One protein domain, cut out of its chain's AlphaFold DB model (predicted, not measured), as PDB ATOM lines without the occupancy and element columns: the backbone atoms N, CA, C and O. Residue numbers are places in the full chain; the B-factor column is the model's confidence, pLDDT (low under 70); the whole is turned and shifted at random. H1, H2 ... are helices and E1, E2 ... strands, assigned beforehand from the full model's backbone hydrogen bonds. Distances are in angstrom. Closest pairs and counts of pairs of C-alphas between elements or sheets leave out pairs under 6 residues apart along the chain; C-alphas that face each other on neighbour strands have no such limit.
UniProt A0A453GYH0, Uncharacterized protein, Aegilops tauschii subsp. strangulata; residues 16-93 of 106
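What this domain is: This is residues 16 to 93 of the 106 residues of an uncharacterized protein of Aegilops tauschii subsp. strangulata (UniProt A0A453GYH0). What shape is it? Little regular structure: long loops beside a narrow two-stranded ribbon, E2 with E3, continued by E1 with E4, with short H1 away from it. What makes it up? The 78 printed residues, 24 in named elements, run H1, E1, E2, E3, E4: mixed class, two antiparallel sheets. How large? It is loose, radius of gyration of the C-alphas 16.3 A, spanning 49 by 28 by 22 A.

How they stand to each other: Where is the helix? H1, residues 38 to 42, with its O i to N i+4 pair within hydrogen-bond range, is apart from E2, residues 66 to 71. How do strands pair? E1, residues 62 to 64, and E4, residues 90 to 92, are antiparallel at 147 degrees; N 62 and O 92, 2.9 A, are within hydrogen-bond range. E2 and E3, residues 78 to 84, form an antiparallel hairpin at 165 degrees; N 66 and O 84, 2.8 A, are within range.

Where its parts are: Where does H1 begin? C-alpha 38 is at (-6.797, 42.266, 18.778). Where does E4 end? C-alpha 92 is at (4.679, 8.724, 24.128).

The domain as a whole: Which link is long? H1 to E1, 19 residues. Where is confidence low? Residues 26 to 33 and 35 to 50 have pLDDT under 70; the printed part has no cut.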
ATOM      1  N   ALA A  16     -17.394  19.758   3.442       75.25
ATOM      2  CA  ALA A  16     -17.352  18.832   2.310       75.25
ATOM      3  C   ALA A  16     -16.515  19.338   1.118       75.25
ATOM      4  O   ALA A  16     -16.100  18.525   0.301       75.25
ATOM      5  N   PHE A  17     -16.272  20.650   1.013       78.00
ATOM      6  CA  PHE A  17     -15.441  21.255  -0.037       78.00
ATOM      7  C   PHE A  17     -14.066  21.701   0.468       78.00
ATOM      8  O   PHE A  17     -13.321  22.342  -0.269       78.00
ATOM      9  N   PHE A  18     -13.733  21.401   1.726       81.44
ATOM     10  CA  PHE A  18     -12.442  21.759   2.287       81.44
ATOM     11  C   PHE A  18     -11.346  20.869   1.693       81.44
ATOM     12  O   PHE A  18     -11.416  19.643   1.777       81.44
ATOM     13  N   ASP A  19     -10.338  21.497   1.094       86.06
ATOM     14  CA  ASP A  19      -9.194  20.812   0.499       86.06
ATOM     15  C   ASP A  19      -8.134  20.539   1.576       86.06
ATOM     16  O   ASP A  19      -7.448  21.454   2.040       86.06
ATOM     17  N   PHE A  20      -8.022  19.269   1.980       84.25
ATOM     18  CA  PHE A  20      -7.096  18.820   3.024       84.25
ATOM     19  C   PHE A  20      -5.619  18.895   2.613       84.25
ATOM     20  O   PHE A  20      -4.748  18.900   3.483       84.25
ATOM     21  N   ASP A  21      -5.330  18.977   1.314       86.88
ATOM     22  CA  ASP A  21      -3.966  19.002   0.787       86.88
ATOM     23  C   ASP A  21      -3.473  20.434   0.538       86.88
ATOM     24  O   ASP A  21      -2.270  20.687   0.440       86.88
ATOM     25  N   LYS A  22      -4.393  21.401   0.490       88.25
ATOM     26  CA  LYS A  22      -4.074  22.809   0.270       88.25
ATOM     27  C   LYS A  22      -3.654  23.487   1.570       88.25
ATOM     28  O   LYS A  22      -4.488  23.883   2.382       88.25
ATOM     29  N   GLU A  23      -2.347  23.643   1.753       86.81
ATOM     30  CA  GLU A  23      -1.749  24.296   2.924       86.81
ATOM     31  C   GLU A  23      -1.893  25.827   2.877       86.81
ATOM     32  O   GLU A  23      -1.835  26.450   1.807       86.81
ATOM     33  N   SER A  24      -2.118  26.434   4.047       83.06
ATOM     34  CA  SER A  24      -2.150  27.889   4.210       83.06
ATOM     35  C   SER A  24      -0.785  28.466   3.862       83.06
ATOM     36  O   SER A  24       0.251  27.954   4.281       83.06
ATOM     37  N   SER A  25      -0.788  29.538   3.072       76.12
ATOM     38  CA  SER A  25       0.433  30.281   2.730       76.12
ATOM     39  C   SER A  25       0.720  31.411   3.723       76.12
ATOM     40  O   SER A  25       1.573  32.260   3.467       76.12
ATOM     41  N   PHE A  26      -0.062  31.500   4.803       68.06
ATOM     42  CA  PHE A  26       0.038  32.587   5.760       68.06
ATOM     43  C   PHE A  26       1.160  32.323   6.771       68.06
ATOM     44  O   PHE A  26       1.130  31.377   7.559       68.06
ATOM     45  N   GLN A  27       2.149  33.214   6.776       64.62
ATOM     46  CA  GLN A  27       3.257  33.173   7.724       64.62
ATOM     47  C   GLN A  27       2.836  33.669   9.109       64.62
ATOM     48  O   GLN A  27       1.778  34.279   9.291       64.62
ATOM     49  N   ARG A  28       3.701  33.452  10.112       65.31
ATOM     50  CA  ARG A  28       3.517  34.034  11.451       65.31
ATOM     51  C   ARG A  28       3.367  35.551  11.336       65.31
ATOM     52  O   ARG A  28       4.341  36.262  11.099       65.31
ATOM     53  N   GLY A  29       2.143  36.031  11.536       65.94
ATOM     54  CA  GLY A  29       1.856  37.453  11.638       65.94
ATOM     55  C   GLY A  29       2.508  38.092  12.874       65.94
ATOM     56  O   GLY A  29       3.070  37.396  13.729       65.94
ATOM     57  N   PRO A  30       2.426  39.428  13.005       64.44
ATOM     58  CA  PRO A  30       2.870  40.131  14.201       64.44
ATOM     59  C   PRO A  30       2.203  39.552  15.460       64.44
ATOM     60  O   PRO A  30       1.064  39.084  15.387       64.44
ATOM     61  N   PRO A  31       2.856  39.622  16.635       65.62
ATOM     62  CA  PRO A  31       2.226  39.262  17.900       65.62
ATOM     63  C   PRO A  31       0.847  39.914  18.055       65.62
ATOM     64  O   PRO A  31       0.695  41.092  17.739       65.62
ATOM     65  N   LEU A  32      -0.129  39.178  18.600       63.41
ATOM     66  CA  LEU A  32      -1.529  39.615  18.724       63.41
ATOM     67  C   LEU A  32      -1.681  41.019  19.345       63.41
ATOM     68  O   LEU A  32      -2.510  41.802  18.897       63.41
ATOM     69  N   HIS A  33      -0.839  41.368  20.325       67.25
ATOM     70  CA  HIS A  33      -0.846  42.678  20.995       67.25
ATOM     71  C   HIS A  33      -0.393  43.854  20.110       67.25
ATOM     72  O   HIS A  33      -0.560  45.004  20.502       67.25
ATOM     73  N   LYS A  34       0.219  43.585  18.950       71.19
ATOM     74  CA  LYS A  34       0.645  44.597  17.969       71.19
ATOM     75  C   LYS A  34      -0.382  44.812  16.860       71.19
ATOM     76  O   LYS A  34      -0.137  45.615  15.964       71.19
ATOM     77  N   LEU A  35      -1.491  44.072  16.873       69.56
ATOM     78  CA  LEU A  35      -2.523  44.196  15.854       69.56
ATOM     79  C   LEU A  35      -3.490  45.338  16.214       69.56
ATOM     80  O   LEU A  35      -3.818  45.504  17.387       69.56
ATOM     81  N   PRO A  36      -3.967  46.116  15.226       67.06
ATOM     82  CA  PRO A  36      -4.801  47.300  15.458       67.06
ATOM     83  C   PRO A  36      -6.185  46.987  16.055       67.06
ATOM     84  O   PRO A  36      -6.839  47.884  16.577       67.06
ATOM     85  N   SER A  37      -6.631  45.727  16.009       67.38
ATOM     86  CA  SER A  37      -7.898  45.268  16.595       67.38
ATOM     87  C   SER A  37      -7.798  43.827  17.136       67.38
ATOM     88  O   SER A  37      -8.364  42.889  16.566       67.38
ATOM     89  N   PRO A  38      -7.082  43.607  18.256       60.12
ATOM     90  CA  PRO A  38      -6.797  42.266  18.778       60.12
ATOM     91  C   PRO A  38      -8.066  41.446  19.059       60.12
ATOM     92  O   PRO A  38      -8.108  40.248  18.789       60.12
ATOM     93  N   GLU A  39      -9.122  42.105  19.546       61.31
ATOM     94  CA  GLU A  39     -10.400  41.476  19.907       61.31
ATOM     95  C   GLU A  39     -11.164  40.932  18.693       61.31
ATOM     96  O   GLU A  39     -11.790  39.872  18.759       61.31
ATOM     97  N   SER A  40     -11.104  41.638  17.560       60.12
ATOM     98  CA  SER A  40     -11.754  41.216  16.315       60.12
ATOM     99  C   SER A  40     -11.040  40.011  15.706       60.12
ATOM    100  O   SER A  40     -11.688  39.117  15.172       60.12
ATOM    101  N   ILE A  41      -9.710  39.984  15.816       58.91
ATOM    102  CA  ILE A  41      -8.841  38.966  15.214       58.91
ATOM    103  C   ILE A  41      -8.843  37.674  16.036       58.91
ATOM    104  O   ILE A  41      -8.808  36.589  15.462       58.91
ATOM    105  N   GLN A  42      -8.989  37.762  17.363       57.50
ATOM    106  CA  GLN A  42      -9.072  36.588  18.239       57.50
ATOM    107  C   GLN A  42     -10.232  35.646  17.871       57.50
ATOM    108  O   GLN A  42     -10.108  34.432  18.035       57.50
ATOM    109  N   ARG A  43     -11.334  36.176  17.317       58.34
ATOM    110  CA  ARG A  43     -12.469  35.369  16.823       58.34
ATOM    111  C   ARG A  43     -12.097  34.442  15.661       58.34
ATOM    112  O   ARG A  43     -12.820  33.483  15.407       58.34
ATOM    113  N   TYR A  44     -10.994  34.728  14.978       61.00
ATOM    114  CA  TYR A  44     -10.538  34.027  13.782       61.00
ATOM    115  C   TYR A  44      -9.311  33.143  14.044       61.00
ATOM    116  O   TYR A  44      -8.825  32.475  13.135       61.00
ATOM    117  N   CYS A  45      -8.819  33.103  15.287       61.16
ATOM    118  CA  CYS A  45      -7.692  32.264  15.676       61.16
ATOM    119  C   CYS A  45      -8.144  30.848  16.066       61.16
ATOM    120  O   CYS A  45      -9.105  30.649  16.810       61.16
ATOM    121  N   LEU A  46      -7.394  29.849  15.606       64.56
ATOM    122  CA  LEU A  46      -7.564  28.451  15.990       64.56
ATOM    123  C   LEU A  46      -6.895  28.190  17.344       64.56
ATOM    124  O   LEU A  46      -5.676  28.291  17.461       64.56
ATOM    125  N   ASN A  47      -7.672  27.793  18.355       60.28
ATOM    126  CA  ASN A  47      -7.151  27.478  19.688       60.28
ATOM    127  C   ASN A  47      -7.184  25.965  19.950       60.28
ATOM    128  O   ASN A  47      -8.107  25.456  20.589       60.28
ATOM    129  N   VAL A  48      -6.167  25.233  19.485       67.12
ATOM    130  CA  VAL A  48      -5.880  23.885  20.005       67.12
ATOM    131  C   VAL A  48      -4.947  24.044  21.202       67.12
ATOM    132  O   VAL A  48      -3.763  24.314  21.040       67.12
ATOM    133  N   ILE A  49      -5.498  23.928  22.414       65.19
ATOM    134  CA  ILE A  49      -4.752  24.193  23.657       65.19
ATOM    135  C   ILE A  49      -3.899  22.983  24.060       65.19
ATOM    136  O   ILE A  49      -2.743  23.134  24.441       65.19
ATOM    137  N   SER A  50      -4.459  21.772  23.988       69.31
ATOM    138  CA  SER A  50      -3.710  20.526  24.187       69.31
ATOM    139  C   SER A  50      -4.502  19.327  23.671       69.31
ATOM    140  O   SER A  50      -5.732  19.324  23.713       69.31
ATOM    141  N   VAL A  51      -3.791  18.289  23.228       74.06
ATOM    142  CA  VAL A  51      -4.353  16.949  23.019       74.06
ATOM    143  C   VAL A  51      -3.527  15.982  23.850       74.06
ATOM    144  O   VAL A  51      -2.298  15.945  23.746       74.06
ATOM    145  N   LYS A  52      -4.205  15.212  24.696       74.31
ATOM    146  CA  LYS A  52      -3.569  14.264  25.604       74.31
ATOM    147  C   LYS A  52      -4.190  12.884  25.436       74.31
ATOM    148  O   LYS A  52      -5.388  12.721  25.663       74.31
ATOM    149  N   ALA A  53      -3.364  11.900  25.095       73.50
ATOM    150  CA  ALA A  53      -3.737  10.497  25.204       73.50
ATOM    151  C   ALA A  53      -3.804  10.130  26.694       73.50
ATOM    152  O   ALA A  53      -2.825  10.312  27.418       73.50
ATOM    153  N   ARG A  54      -4.975   9.695  27.172       73.44
ATOM    154  CA  ARG A  54      -5.176   9.330  28.584       73.44
ATOM    155  C   ARG A  54      -4.746   7.896  28.866       73.44
ATOM    156  O   ARG A  54      -4.047   7.680  29.847       73.44
ATOM    157  N   GLU A  55      -5.142   6.966  28.004       76.06
ATOM    158  CA  GLU A  55      -4.921   5.527  28.156       76.06
ATOM    159  C   GLU A  55      -4.726   4.880  26.777       76.06
ATOM    160  O   GLU A  55      -5.080   5.467  25.751       76.06
ATOM    161  N   SER A  56      -4.112   3.699  26.759       81.12
ATOM    162  CA  SER A  56      -3.853   2.905  25.558       81.12
ATOM    163  C   SER A  56      -3.754   1.434  25.933       81.12
ATOM    164  O   SER A  56      -3.035   1.087  26.871       81.12
ATOM    165  N   ASP A  57      -4.398   0.576  25.148       86.25
ATOM    166  CA  ASP A  57      -4.385  -0.878  25.344       86.25
ATOM    167  C   ASP A  57      -3.068  -1.530  24.887       86.25
ATOM    168  O   ASP A  57      -2.825  -2.708  25.132       86.25
ATOM    169  N   VAL A  58      -2.202  -0.769  24.210       83.88
ATOM    170  CA  VAL A  58      -0.983  -1.275  23.555       83.88
ATOM    171  C   VAL A  58       0.250  -1.214  24.474       83.88
ATOM    172  O   VAL A  58       1.323  -1.689  24.111       83.88
ATOM    173  N   GLY A  59       0.107  -0.654  25.682       84.62
ATOM    174  CA  GLY A  59       1.221  -0.413  26.604       84.62
ATOM    175  C   GLY A  59       2.186   0.682  26.122       84.62
ATOM    176  O   GLY A  59       2.090   1.185  25.004       84.62
ATOM    177  N   TYR A  60       3.108   1.093  26.995       86.75
ATOM    178  CA  TYR A  60       4.145   2.081  26.668       86.75
ATOM    179  C   TYR A  60       5.450   1.393  26.226       86.75
ATOM    180  O   TYR A  60       5.793   0.355  26.794       86.75
ATOM    181  N   PRO A  61       6.221   1.982  25.288       90.44
ATOM    182  CA  PRO A  61       5.965   3.252  24.603       90.44
ATOM    183  C   PRO A  61       4.940   3.128  23.463       90.44
ATOM    184  O   PRO A  61       4.934   2.155  22.714       90.44
ATOM    185  N   ILE A  62       4.112   4.161  23.293       89.94
ATOM    186  CA  ILE A  62       3.111   4.229  22.220       89.94
ATOM    187  C   ILE A  62       3.693   5.041  21.064       89.94
ATOM    188  O   ILE A  62       4.116   6.183  21.260       89.94
ATOM    189  N   SER A  63       3.675   4.472  19.860       91.88
ATOM    190  CA  SER A  63       4.014   5.192  18.628       91.88
ATOM    191  C   SER A  63       2.774   5.891  18.080       91.88
ATOM    192  O   SER A  63       1.841   5.226  17.632       91.88
ATOM    193  N   VAL A  64       2.757   7.225  18.111       89.81
ATOM    194  CA  VAL A  64       1.660   8.028  17.561       89.81
ATOM    195  C   VAL A  64       2.092   8.660  16.244       89.81
ATOM    196  O   VAL A  64       3.048   9.429  16.191       89.81
ATOM    197  N   PHE A  65       1.348   8.354  15.189       92.50
ATOM    198  CA  PHE A  65       1.490   8.936  13.859       92.50
ATOM    199  C   PHE A  65       0.104   9.329  13.335       92.50
ATOM    200  O   PHE A  65      -0.920   8.883  13.857       92.50
ATOM    201  N   GLY A  66       0.069  10.190  12.326       90.81
ATOM    202  CA  GLY A  66      -1.148  10.734  11.740       90.81
ATOM    203  C   GLY A  66      -1.094  12.249  11.594       90.81
ATOM    204  O   GLY A  66      -0.040  12.879  11.730       90.81
ATOM    205  N   THR A  67      -2.265  12.830  11.336       89.94
ATOM    206  CA  THR A  67      -2.389  14.237  10.960       89.94
ATOM    207  C   THR A  67      -3.457  14.936  11.797       89.94
ATOM    208  O   THR A  67      -4.583  14.456  11.912       89.94
ATOM    209  N   VAL A  68      -3.113  16.092  12.362       86.75
ATOM    210  CA  VAL A  68      -4.055  17.033  12.979       86.75
ATOM    211  C   VAL A  68      -3.977  18.342  12.214       86.75
ATOM    212  O   VAL A  68      -2.936  19.002  12.197       86.75
ATOM    213  N   ILE A  69      -5.093  18.703  11.591       85.38
ATOM    214  CA  ILE A  69      -5.238  19.899  10.768       85.38
ATOM    215  C   ILE A  69      -6.170  20.866  11.481       85.38
ATOM    216  O   ILE A  69      -7.191  20.472  12.049       85.38
ATOM    217  N   ALA A  70      -5.824  22.141  11.419       82.31
ATOM    218  CA  ALA A  70      -6.719  23.227  11.752       82.31
ATOM    219  C   ALA A  70      -6.979  24.064  10.489       82.31
ATOM    220  O   ALA A  70      -6.093  24.219   9.654       82.31
ATOM    221  N   ARG A  71      -8.203  24.577  10.327       81.25
ATOM    222  CA  ARG A  71      -8.576  25.426   9.186       81.25
ATOM    223  C   ARG A  71      -8.257  26.890   9.467       81.25
ATOM    224  O   ARG A  71      -8.868  27.469  10.363       81.25
ATOM    225  N   ASP A  72      -7.377  27.488   8.677       76.62
ATOM    226  CA  ASP A  72      -7.147  28.930   8.706       76.62
ATOM    227  C   ASP A  72      -8.426  29.677   8.293       76.62
ATOM    228  O   ASP A  72      -9.088  29.314   7.324       76.62
ATOM    229  N   TYR A  73      -8.808  30.702   9.047       74.06
ATOM    230  CA  TYR A  73      -9.971  31.524   8.721       74.06
ATOM    231  C   TYR A  73      -9.669  32.542   7.610       74.06
ATOM    232  O   TYR A  73     -10.591  33.015   6.949       74.06
ATOM    233  N   VAL A  74      -8.398  32.909   7.413       73.88
ATOM    234  CA  VAL A  74      -8.013  33.965   6.468       73.88
ATOM    235  C   VAL A  74      -8.091  33.472   5.028       73.88
ATOM    236  O   VAL A  74      -8.696  34.137   4.188       73.88
ATOM    237  N   ASP A  75      -7.498  32.314   4.741       77.00
ATOM    238  CA  ASP A  75      -7.422  31.761   3.387       77.00
ATOM    239  C   ASP A  75      -8.173  30.431   3.211       77.00
ATOM    240  O   ASP A  75      -8.177  29.889   2.102       77.00
ATOM    241  N   TYR A  76      -8.848  29.941   4.262       78.06
ATOM    242  CA  TYR A  76      -9.627  28.696   4.270       78.06
ATOM    243  C   TYR A  76      -8.798  27.460   3.901       78.06
ATOM    244  O   TYR A  76      -9.316  26.504   3.323       78.06
ATOM    245  N   ARG A  77      -7.509  27.459   4.255       84.19
ATOM    246  CA  ARG A  77      -6.575  26.364   3.977       84.19
ATOM    247  C   ARG A  77      -6.118  25.636   5.236       84.19
ATOM    248  O   ARG A  77      -6.444  26.005   6.368       84.19
ATOM    249  N   CYS A  78      -5.381  24.553   5.026       85.31
ATOM    250  CA  CYS A  78      -4.872  23.687   6.076       85.31
ATOM    251  C   CYS A  78      -3.683  24.303   6.809       85.31
ATOM    252  O   CYS A  78      -2.701  24.702   6.194       85.31
ATOM    253  N   VAL A  79      -3.733  24.278   8.137       83.75
ATOM    254  CA  VAL A  79      -2.578  24.473   9.017       83.75
ATOM    255  C   VAL A  79      -2.294  23.143   9.705       83.75
ATOM    256  O   VAL A  79      -3.097  22.667  10.515       83.75
ATOM    257  N   TYR A  80      -1.157  22.525   9.387       86.06
ATOM    258  CA  TYR A  80      -0.749  21.255   9.986       86.06
ATOM    259  C   TYR A  80      -0.199  21.486  11.389       86.06
ATOM    260  O   TYR A  80       0.911  21.984  11.555       86.06
ATOM    261  N   LEU A  81      -0.965  21.097  12.407       85.12
ATOM    262  CA  LEU A  81      -0.530  21.165  13.802       85.12
ATOM    263  C   LEU A  81       0.313  19.944  14.181       85.12
ATOM    264  O   LEU A  81       1.252  20.051  14.966       85.12
ATOM    265  N   PHE A  82      -0.035  18.778  13.638       87.88
ATOM    266  CA  PHE A  82       0.707  17.528  13.779       87.88
ATOM    267  C   PHE A  82       0.663  16.808  12.439       87.88
ATOM    268  O   PHE A  82      -0.409  16.678  11.851       87.88
ATOM    269  N   ARG A  83       1.819  16.373  11.952       90.00
ATOM    270  CA  ARG A  83       1.953  15.583  10.729       90.00
ATOM    271  C   ARG A  83       3.162  14.682  10.904       90.00
ATOM    272  O   ARG A  83       4.294  15.147  10.797       90.00
ATOM    273  N   ARG A  84       2.907  13.433  11.273       92.44
ATOM    274  CA  ARG A  84       3.932  12.410  11.484       92.44
ATOM    275  C   ARG A  84       3.536  11.168  10.717       92.44
ATOM    276  O   ARG A  84       2.401  10.711  10.842       92.44
ATOM    277  N   GLU A  85       4.468  10.643   9.944       93.81
ATOM    278  CA  GLU A  85       4.281   9.395   9.218       93.81
ATOM    279  C   GLU A  85       4.634   8.201  10.111       93.81
ATOM    280  O   GLU A  85       5.157   8.349  11.219       93.81
ATOM    281  N   ARG A  86       4.308   6.993   9.650       93.62
ATOM    282  CA  ARG A  86       4.547   5.760  10.416       93.62
ATOM    283  C   ARG A  86       6.036   5.511  10.695       93.62
ATOM    284  O   ARG A  86       6.353   4.891  11.705       93.62
ATOM    285  N   ASP A  87       6.913   5.945   9.799       96.56
ATOM    286  CA  ASP A  87       8.372   5.832   9.891       96.56
ATOM    287  C   ASP A  87       9.012   6.907  10.787       96.56
ATOM    288  O   ASP A  87      10.118   6.699  11.280       96.56
ATOM    289  N   ASP A  88       8.296   7.999  11.072       94.50
ATOM    290  CA  ASP A  88       8.711   9.067  11.992       94.50
ATOM    291  C   ASP A  88       7.609   9.381  13.029       94.50
ATOM    292  O   ASP A  88       7.045  10.479  13.041       94.50
ATOM    293  N   PRO A  89       7.234   8.426  13.905       93.56
ATOM    294  CA  PRO A  89       6.181   8.641  14.886       93.56
ATOM    295  C   PRO A  89       6.675   9.477  16.075       93.56
ATOM    296  O   PRO A  89       7.841   9.432  16.472       93.56
ATOM    297  N   GLN A  90       5.752  10.164  16.749       91.69
ATOM    298  CA  GLN A  90       6.024  10.687  18.084       91.69
ATOM    299  C   GLN A  90       5.870   9.563  19.120       91.69
ATOM    300  O   GLN A  90       4.799   8.967  19.250       91.69
ATOM    301  N   LEU A  91       6.919   9.313  19.906       91.56
ATOM    302  CA  LEU A  91       6.873   8.368  21.023       91.56
ATOM    303  C   LEU A  91       6.274   9.023  22.271       91.56
ATOM    304  O   LEU A  91       6.787  10.020  22.783       91.56
ATOM    305  N   ILE A  92       5.208   8.424  22.796       89.62
ATOM    306  CA  ILE A  92       4.679   8.724  24.128       89.62
ATOM    307  C   ILE A  92       5.222   7.653  25.069       89.62
ATOM    308  O   ILE A  92       4.942   6.473  24.876       89.62
ATOM    309  N   SER A  93       6.003   8.044  26.078       89.06
ATOM    310  CA  SER A  93       6.651   7.108  27.010       89.06
ATOM    311  C   SER A  93       5.886   6.896  28.318       89.06
ATOM    312  O   SER A  93       6.181   5.951  29.044       89.06
TER     313      SER A  93